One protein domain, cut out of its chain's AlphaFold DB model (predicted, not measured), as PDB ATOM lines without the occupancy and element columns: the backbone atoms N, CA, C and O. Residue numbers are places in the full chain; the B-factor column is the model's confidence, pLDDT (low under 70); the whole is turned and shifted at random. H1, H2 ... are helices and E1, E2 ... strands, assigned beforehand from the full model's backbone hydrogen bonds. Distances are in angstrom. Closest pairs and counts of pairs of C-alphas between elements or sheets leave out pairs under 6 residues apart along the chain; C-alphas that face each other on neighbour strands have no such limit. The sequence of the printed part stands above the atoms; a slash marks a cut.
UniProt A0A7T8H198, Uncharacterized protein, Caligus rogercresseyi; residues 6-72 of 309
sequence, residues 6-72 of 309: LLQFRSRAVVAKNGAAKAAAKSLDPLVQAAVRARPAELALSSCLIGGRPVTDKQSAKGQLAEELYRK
ATOM      1  N   LEU A   6     251.860 475.528 344.208       44.50
ATOM      2  CA  LEU A   6     253.066 475.758 343.392       44.50
ATOM      3  C   LEU A   6     253.866 474.482 343.077       44.50
ATOM      4  O   LEU A   6     254.429 474.368 341.988       44.50
ATOM      5  N   LEU A   7     253.864 473.477 343.965       50.78
ATOM      6  CA  LEU A   7     254.517 472.179 343.706       50.78
ATOM      7  C   LEU A   7     253.857 471.406 342.549       50.78
ATOM      8  O   LEU A   7     254.503 470.590 341.886       50.78
ATOM      9  N   GLN A   8     252.579 471.677 342.275       62.94
ATOM     10  CA  GLN A   8     251.869 471.033 341.176       62.94
ATOM     11  C   GLN A   8     252.171 471.664 339.818       62.94
ATOM     12  O   GLN A   8     252.011 470.980 338.816       62.94
ATOM     13  N   PHE A   9     252.617 472.920 339.741       70.81
ATOM     14  CA  PHE A   9     252.807 473.566 338.441       70.81
ATOM     15  C   PHE A   9     253.980 472.961 337.663       70.81
ATOM     16  O   PHE A   9     253.798 472.530 336.530       70.81
ATOM     17  N   ARG A  10     255.159 472.834 338.291       75.44
ATOM     18  CA  ARG A  10     256.355 472.257 337.642       75.44
ATOM     19  C   ARG A  10     256.120 470.820 337.178       75.44
ATOM     20  O   ARG A  10     256.410 470.483 336.035       75.44
ATOM     21  N   SER A  11     255.548 469.994 338.051       82.31
ATOM     22  CA  SER A  11     255.244 468.599 337.727       82.31
ATOM     23  C   SER A  11     254.161 468.465 336.660       82.31
ATOM     24  O   SER A  11     254.320 467.678 335.730       82.31
ATOM     25  N   ARG A  12     253.091 469.268 336.720       83.06
ATOM     26  CA  ARG A  12     252.049 469.273 335.681       83.06
ATOM     27  C   ARG A  12     252.572 469.767 334.338       83.06
ATOM     28  O   ARG A  12     252.216 469.163 333.334       83.06
ATOM     29  N   ALA A  13     253.405 470.804 334.310       86.75
ATOM     30  CA  ALA A  13     253.986 471.331 333.079       86.75
ATOM     31  C   ALA A  13     254.862 470.281 332.381       86.75
ATOM     32  O   ALA A  13     254.674 470.019 331.195       86.75
ATOM     33  N   VAL A  14     255.750 469.611 333.127       87.94
ATOM     34  CA  VAL A  14     256.600 468.536 332.588       87.94
ATOM     35  C   VAL A  14     255.766 467.352 332.100       87.94
ATOM     36  O   VAL A  14     255.959 466.881 330.981       87.94
ATOM     37  N   VAL A  15     254.792 466.900 332.893       88.69
ATOM     38  CA  VAL A  15     253.897 465.800 332.499       88.69
ATOM     39  C   VAL A  15     253.071 466.157 331.259       88.69
ATOM     40  O   VAL A  15     252.895 465.304 330.389       88.69
ATOM     41  N   ALA A  16     252.571 467.391 331.160       88.88
ATOM     42  CA  ALA A  16     251.800 467.856 330.011       88.88
ATOM     43  C   ALA A  16     252.668 467.939 328.749       88.88
ATOM     44  O   ALA A  16     252.279 467.382 327.723       88.88
ATOM     45  N   LYS A  17     253.868 468.535 328.843       90.50
ATOM     46  CA  LYS A  17     254.850 468.579 327.746       90.50
ATOM     47  C   LYS A  17     255.177 467.171 327.251       90.50
ATOM     48  O   LYS A  17     255.068 466.895 326.063       90.50
ATOM     49  N   ASN A  18     255.514 466.260 328.162       91.44
ATOM     50  CA  ASN A  18     255.843 464.878 327.817       91.44
ATOM     51  C   ASN A  18     254.655 464.127 327.203       91.44
ATOM     52  O   ASN A  18     254.842 463.293 326.320       91.44
ATOM     53  N   GLY A  19     253.433 464.401 327.667       89.44
ATOM     54  CA  GLY A  19     252.209 463.859 327.082       89.44
ATOM     55  C   GLY A  19     252.004 464.328 325.642       89.44
ATOM     56  O   GLY A  19     251.769 463.497 324.768       89.44
ATOM     57  N   ALA A  20     252.165 465.631 325.391       89.62
ATOM     58  CA  ALA A  20     252.089 466.213 324.054       89.62
ATOM     59  C   ALA A  20     253.182 465.659 323.129       89.62
ATOM     60  O   ALA A  20     252.881 465.254 322.010       89.62
ATOM     61  N   ALA A  21     254.420 465.536 323.616       89.75
ATOM     62  CA  ALA A  21     255.522 464.962 322.846       89.75
ATOM     63  C   ALA A  21     255.265 463.496 322.458       89.75
ATOM     64  O   ALA A  21     255.442 463.111 321.304       89.75
ATOM     65  N   LYS A  22     254.765 462.679 323.398       90.38
ATOM     66  CA  LYS A  22     254.369 461.286 323.128       90.38
ATOM     67  C   LYS A  22     253.207 461.191 322.138       90.38
ATOM     68  O   LYS A  22     253.175 460.250 321.351       90.38
ATOM     69  N   ALA A  23     252.249 462.118 322.195       91.12
ATOM     70  CA  ALA A  23     251.130 462.166 321.258       91.12
ATOM     71  C   ALA A  23     251.600 462.554 319.847       91.12
ATOM     72  O   ALA A  23     251.260 461.864 318.892       91.12
ATOM     73  N   ALA A  24     252.442 463.585 319.731       89.81
ATOM     74  CA  ALA A  24     253.022 464.023 318.463       89.81
ATOM     75  C   ALA A  24     253.855 462.914 317.799       89.81
ATOM     76  O   ALA A  24     253.672 462.637 316.620       89.81
ATOM     77  N   ALA A  25     254.688 462.208 318.572       87.75
ATOM     78  CA  ALA A  25     255.493 461.091 318.071       87.75
ATOM     79  C   ALA A  25     254.650 459.919 317.527       87.75
ATOM     80  O   ALA A  25     255.097 459.201 316.636       87.75
ATOM     81  N   LYS A  26     253.435 459.724 318.054       91.88
ATOM     82  CA  LYS A  26     252.492 458.676 317.625       91.88
ATOM     83  C   LYS A  26     251.510 459.135 316.542       91.88
ATOM     84  O   LYS A  26     250.670 458.338 316.130       91.88
ATOM     85  N   SER A  27     251.562 460.398 316.122       91.56
ATOM     86  CA  SER A  27     250.633 460.941 315.129       91.56
ATOM     87  C   SER A  27     250.852 460.294 313.762       91.56
ATOM     88  O   SER A  27     251.990 460.091 313.355       91.56
ATOM     89  N   LEU A  28     249.778 460.009 313.028       93.81
ATOM     90  CA  LEU A  28     249.864 459.551 311.634       93.81
ATOM     91  C   LEU A  28     249.890 460.718 310.633       93.81
ATOM     92  O   LEU A  28     250.085 460.497 309.442       93.81
ATOM     93  N   ASP A  29     249.700 461.951 311.107       95.19
ATOM     94  CA  ASP A  29     249.681 463.152 310.273       95.19
ATOM     95  C   ASP A  29     251.091 463.466 309.715       95.19
ATOM     96  O   ASP A  29     252.030 463.657 310.503       95.19
ATOM     97  N   PRO A  30     251.264 463.558 308.379       93.50
ATOM     98  CA  PRO A  30     252.554 463.840 307.750       93.50
ATOM     99  C   PRO A  30     253.199 465.168 308.170       93.50
ATOM    100  O   PRO A  30     254.423 465.227 308.303       93.50
ATOM    101  N   LEU A  31     252.412 466.223 308.417       92.56
ATOM    102  CA  LEU A  31     252.924 467.528 308.852       92.56
ATOM    103  C   LEU A  31     253.447 467.455 310.284       92.56
ATOM    104  O   LEU A  31     254.515 467.990 310.587       92.56
ATOM    105  N   VAL A  32     252.734 466.741 311.157       89.75
ATOM    106  CA  VAL A  32     253.184 466.506 312.535       89.75
ATOM    107  C   VAL A  32     254.468 465.676 312.536       89.75
ATOM    108  O   VAL A  32     255.409 466.018 313.247       89.75
ATOM    109  N   GLN A  33     254.559 464.640 311.700       90.88
ATOM    110  CA  GLN A  33     255.772 463.827 311.563       90.88
ATOM    111  C   GLN A  33     256.965 464.629 311.020       90.88
ATOM    112  O   GLN A  33     258.081 464.492 311.524       90.88
ATOM    113  N   ALA A  34     256.743 465.506 310.038       91.19
ATOM    114  CA  ALA A  34     257.776 466.409 309.532       91.19
ATOM    115  C   ALA A  34     258.261 467.384 310.621       91.19
ATOM    116  O   ALA A  34     259.467 467.537 310.817       91.19
ATOM    117  N   ALA A  35     257.340 467.977 311.388       88.44
ATOM    118  CA  ALA A  35     257.671 468.862 312.504       88.44
ATOM    119  C   ALA A  35     258.449 468.135 313.617       88.44
ATOM    120  O   ALA A  35     259.430 468.670 314.136       88.44
ATOM    121  N   VAL A  36     258.064 466.894 313.941       90.12
ATOM    122  CA  VAL A  36     258.763 466.045 314.920       90.12
ATOM    123  C   VAL A  36     260.207 465.780 314.494       90.12
ATOM    124  O   VAL A  36     261.117 465.894 315.315       90.12
ATOM    125  N   ARG A  37     260.436 465.474 313.210       89.69
ATOM    126  CA  ARG A  37     261.780 465.243 312.653       89.69
ATOM    127  C   ARG A  37     262.628 466.512 312.608       89.69
ATOM    128  O   ARG A  37     263.830 466.435 312.831       89.69
ATOM    129  N   ALA A  38     262.013 467.663 312.338       91.44
ATOM    130  CA  ALA A  38     262.711 468.944 312.271       91.44
ATOM    131  C   ALA A  38     263.152 469.460 313.652       91.44
ATOM    132  O   ALA A  38     264.124 470.208 313.741       91.44
ATOM    133  N   ARG A  39     262.444 469.089 314.732       87.81
ATOM    134  CA  ARG A  39     262.685 469.620 316.088       87.81
ATOM    135  C   ARG A  39     262.716 468.535 317.176       87.81
ATOM    136  O   ARG A  39     261.948 468.599 318.140       87.81
ATOM    137  N   PRO A  40     263.638 467.558 317.096       83.94
ATOM    138  CA  PRO A  40     263.693 466.453 318.055       83.94
ATOM    139  C   PRO A  40     264.003 466.917 319.490       83.94
ATOM    140  O   PRO A  40     263.490 466.344 320.450       83.94
ATOM    141  N   ALA A  41     264.790 467.987 319.656       83.81
ATOM    142  CA  ALA A  41     265.162 468.521 320.968       83.81
ATOM    143  C   ALA A  41     263.975 469.134 321.741       83.81
ATOM    144  O   ALA A  41     263.885 468.983 322.959       83.81
ATOM    145  N   GLU A  42     263.025 469.780 321.053       80.31
ATOM    146  CA  GLU A  42     261.834 470.372 321.690       80.31
ATOM    147  C   GLU A  42     260.888 469.293 322.248       80.31
ATOM    148  O   GLU A  42     260.208 469.504 323.259       80.31
ATOM    149  N   LEU A  43     260.913 468.109 321.631       81.50
ATOM    150  CA  LEU A  43     260.113 466.937 321.986       81.50
ATOM    151  C   LEU A  43     260.825 465.979 322.951       81.50
ATOM    152  O   LEU A  43     260.231 464.984 323.375       81.50
ATOM    153  N   ALA A  44     262.068 466.278 323.338       85.44
ATOM    154  CA  ALA A  44     262.800 465.481 324.310       85.44
ATOM    155  C   ALA A  44     262.046 465.433 325.649       85.44
ATOM    156  O   ALA A  44     261.661 466.463 326.225       85.44
ATOM    157  N   LEU A  45     261.841 464.212 326.155       86.88
ATOM    158  CA  LEU A  45     261.164 463.996 327.427       86.88
ATOM    159  C   LEU A  45     261.982 464.619 328.553       86.88
ATOM    160  O   LEU A  45     263.165 464.339 328.722       86.88
ATOM    161  N   SER A  46     261.331 465.465 329.338       87.69
ATOM    162  CA  SER A  46     261.942 466.128 330.486       87.69
ATOM    163  C   SER A  46     261.520 465.417 331.772       87.69
ATOM    164  O   SER A  46     260.446 464.819 331.833       87.69
ATOM    165  N   SER A  47     262.337 465.466 332.820       88.44
ATOM    166  CA  SER A  47     261.957 464.957 334.139       88.44
ATOM    167  C   SER A  47     261.836 466.104 335.138       88.44
ATOM    168  O   SER A  47     262.427 467.171 334.977       88.44
ATOM    169  N   CYS A  48     261.038 465.899 336.180       87.94
ATOM    170  CA  CYS A  48     261.050 466.757 337.361       87.94
ATOM    171  C   CYS A  48     261.090 465.905 338.623       87.94
ATOM    172  O   CYS A  48     260.647 464.758 338.606       87.94
ATOM    173  N   LEU A  49     261.574 466.471 339.726       87.69
ATOM    174  CA  LEU A  49     261.631 465.770 341.003       87.69
ATOM    175  C   LEU A  49     260.361 466.016 341.827       87.69
ATOM    176  O   LEU A  49     259.963 467.161 342.045       87.69
ATOM    177  N   ILE A  50     259.763 464.941 342.338       85.44
ATOM    178  CA  ILE A  50     258.751 464.973 343.402       85.44
ATOM    179  C   ILE A  50     259.301 464.146 344.562       85.44
ATOM    180  O   ILE A  50     259.606 462.971 344.381       85.44
ATOM    181  N   GLY A  51     259.482 464.758 345.737       80.38
ATOM    182  CA  GLY A  51     260.070 464.060 346.892       80.38
ATOM    183  C   GLY A  51     261.484 463.527 346.627       80.38
ATOM    184  O   GLY A  51     261.842 462.462 347.118       80.38
ATOM    185  N   GLY A  52     262.256 464.207 345.770       85.12
ATOM    186  CA  GLY A  52     263.593 463.769 345.349       85.12
ATOM    187  C   GLY A  52     263.616 462.668 344.281       85.12
ATOM    188  O   GLY A  52     264.695 462.294 343.836       85.12
ATOM    189  N   ARG A  53     262.460 462.165 343.822       86.44
ATOM    190  CA  ARG A  53     262.379 461.122 342.788       86.44
ATOM    191  C   ARG A  53     261.993 461.702 341.423       86.44
ATOM    192  O   ARG A  53     261.056 462.505 341.369       86.44
ATOM    193  N   PRO A  54     262.661 461.305 340.324       89.81
ATOM    194  CA  PRO A  54     262.321 461.772 338.987       89.81
ATOM    195  C   PRO A  54     260.983 461.196 338.520       89.81
ATOM    196  O   PRO A  54     260.719 460.002 338.654       89.81
ATOM    197  N   VAL A  55     260.143 462.052 337.943       90.00
ATOM    198  CA  VAL A  55     258.879 461.676 337.301       90.00
ATOM    199  C   VAL A  55     258.820 462.246 335.889       90.00
ATOM    200  O   VAL A  55     259.267 463.368 335.638       90.00
ATOM    201  N   THR A  56     258.267 461.462 334.965       88.62
ATOM    202  CA  THR A  56     258.177 461.801 333.532       88.62
ATOM    203  C   THR A  56     256.767 461.631 332.971       88.62
ATOM    204  O   THR A  56     256.484 462.061 331.851       88.62
ATOM    205  N   ASP A  57     255.851 461.028 333.725       88.56
ATOM    206  CA  ASP A  57     254.494 460.745 333.282       88.56
ATOM    207  C   ASP A  57     253.463 461.033 334.379       88.56
ATOM    208  O   ASP A  57     253.770 461.238 335.554       88.56
ATOM    209  N   LYS A  58     252.195 461.068 333.966       86.12
ATOM    210  CA  LYS A  58     251.072 461.442 334.826       86.12
ATOM    211  C   LYS A  58     250.850 460.459 335.973       86.12
ATOM    212  O   LYS A  58     250.449 460.881 337.058       86.12
ATOM    213  N   GLN A  59     251.056 459.166 335.737       87.75
ATOM    214  CA  GLN A  59     250.802 458.126 336.725       87.75
ATOM    215  C   GLN A  59     251.899 458.119 337.788       87.75
ATOM    216  O   GLN A  59     251.568 458.158 338.975       87.75
ATOM    217  N   SER A  60     253.173 458.170 337.384       88.56
ATOM    218  CA  SER A  60     254.300 458.286 338.318       88.56
ATOM    219  C   SER A  60     254.224 459.578 339.132       88.56
ATOM    220  O   SER A  60     254.318 459.529 340.357       88.56
ATOM    221  N   ALA A  61     253.925 460.717 338.497       88.06
ATOM    222  CA  ALA A  61     253.756 461.991 339.196       88.06
ATOM    223  C   ALA A  61     252.636 461.941 340.251       88.06
ATOM    224  O   ALA A  61     252.817 462.399 341.379       88.06
ATOM    225  N   LYS A  62     251.482 461.350 339.906       85.62
ATOM    226  CA  LYS A  62     250.352 461.183 340.833       85.62
ATOM    227  C   LYS A  62     250.704 460.258 342.002       85.62
ATOM    228  O   LYS A  62     250.339 460.569 343.134       85.62
ATOM    229  N   GLY A  63     251.381 459.142 341.732       87.62
ATOM    230  CA  GLY A  63     251.812 458.183 342.752       87.62
ATOM    231  C   GLY A  63     252.791 458.803 343.745       87.62
ATOM    232  O   GLY A  63     252.521 458.797 344.944       87.62
ATOM    233  N   GLN A  64     253.860 459.431 343.245       88.62
ATOM    234  CA  GLN A  64     254.871 460.068 344.095       88.62
ATOM    235  C   GLN A  64     254.291 461.223 344.914       88.62
ATOM    236  O   GLN A  64     254.569 461.344 346.104       88.62
ATOM    237  N   LEU A  65     253.423 462.047 344.318       86.50
ATOM    238  CA  LEU A  65     252.755 463.114 345.060       86.50
ATOM    239  C   LEU A  65     251.878 462.555 346.188       86.50
ATOM    240  O   LEU A  65     251.840 463.132 347.273       86.50
ATOM    241  N   ALA A  66     251.175 461.445 345.950       86.50
ATOM    242  CA  ALA A  66     250.372 460.799 346.979       86.50
ATOM    243  C   ALA A  66     251.246 460.268 348.127       86.50
ATOM    244  O   ALA A  66     250.925 460.530 349.282       86.50
ATOM    245  N   GLU A  67     252.364 459.598 347.831       88.31
ATOM    246  CA  GLU A  67     253.316 459.128 348.850       88.31
ATOM    247  C   GLU A  67     253.871 460.276 349.700       88.31
ATOM    248  O   GLU A  67     253.852 460.206 350.930       88.31
ATOM    249  N   GLU A  68     254.280 461.375 349.064       86.44
ATOM    250  CA  GLU A  68     254.767 462.570 349.757       86.44
ATOM    251  C   GLU A  68     253.697 463.213 350.649       86.44
ATOM    252  O   GLU A  68     254.000 463.743 351.719       86.44
ATOM    253  N   LEU A  69     252.426 463.156 350.246       83.56
ATOM    254  CA  LEU A  69     251.319 463.592 351.096       83.56
ATOM    255  C   LEU A  69     251.090 462.622 352.258       83.56
ATOM    256  O   LEU A  69     250.878 463.072 353.383       83.56
ATOM    257  N   TYR A  70     251.172 461.312 352.039       86.94
ATOM    258  CA  TYR A  70     250.963 460.323 353.102       86.94
ATOM    259  C   TYR A  70     252.063 460.351 354.173       86.94
ATOM    260  O   TYR A  70     251.819 459.989 355.319       86.94
ATOM    261  N   ARG A  71     253.262 460.835 353.840       84.50
ATOM    262  CA  ARG A  71     254.353 461.010 354.810       84.50
ATOM    263  C   ARG A  71     254.146 462.191 355.759       84.50
ATOM    264  O   ARG A  71     254.701 462.214 356.853       84.50
ATOM    265  N   LYS A  72     253.357 463.193 355.367       78.75
ATOM    266  CA  LYS A  72     253.140 464.390 356.190       78.75
ATOM    267  C   LYS A  72     252.105 464.116 357.271       78.75
ATOM    268  O   LYS A  72     251.019 463.632 356.981       78.75
TER     269      LYS A  72
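Overview. This is residues 6 to 72 of the 309 residues of an uncharacterized protein of Caligus rogercresseyi (UniProt A0A7T8H198). A rod with the long helix H1 in its middle: towards one end the short helix H2 makes a corner with residues 24 to 25 of H1, and towards the other end the small hairpin of E1 and E2 packs on the first half of H1 and on H3, which touches H1 with its residues 58 to 61 alone. The printed part has 67 residues, with three named helices and two antiparallel strands in the order H1 H2 E1 E2 H3, mostly helix. It is loose, radius of gyration of the C-alphas 14.3 A, spanning 48 by 18 by 17 A.

Arrangement. H1, residues 6 to 25, touches H2, residues 30 to 38, with residues 24 to 25 alone, at a steep tilt of 64 degrees; the closest C-alphas, Ala 24 and Val 32, are 6.4 A apart. E1, residues 48 to 50, and E2, residues 53 to 55, form a hairpin, N 50 and O 53 within hydrogen-bond range at 2.9 A. H3, residues 58 to 71, touches H1 with residues 58 to 61 alone, opposite ways at a shallow tilt of 21 degrees; the closest C-alphas, Val 15 and Lys 58, are 5.7 A apart. Every O i to N i+4 pair is within hydrogen-bond range in H2 and H3, and 14 of 16 in H1.

Along the chain. H1 runs 29.4 A from C-alpha 6 at (253.066, 475.758, 343.392). H3 runs 20.3 A to C-alpha 71 at (254.353, 461.010, 354.810).

Size, cuts and confidence. The C-alphas farthest apart, Pro 30 and Lys 72, are 48.4 A apart. The printed part has no cut; residues 6 to 8 have pLDDT under 70.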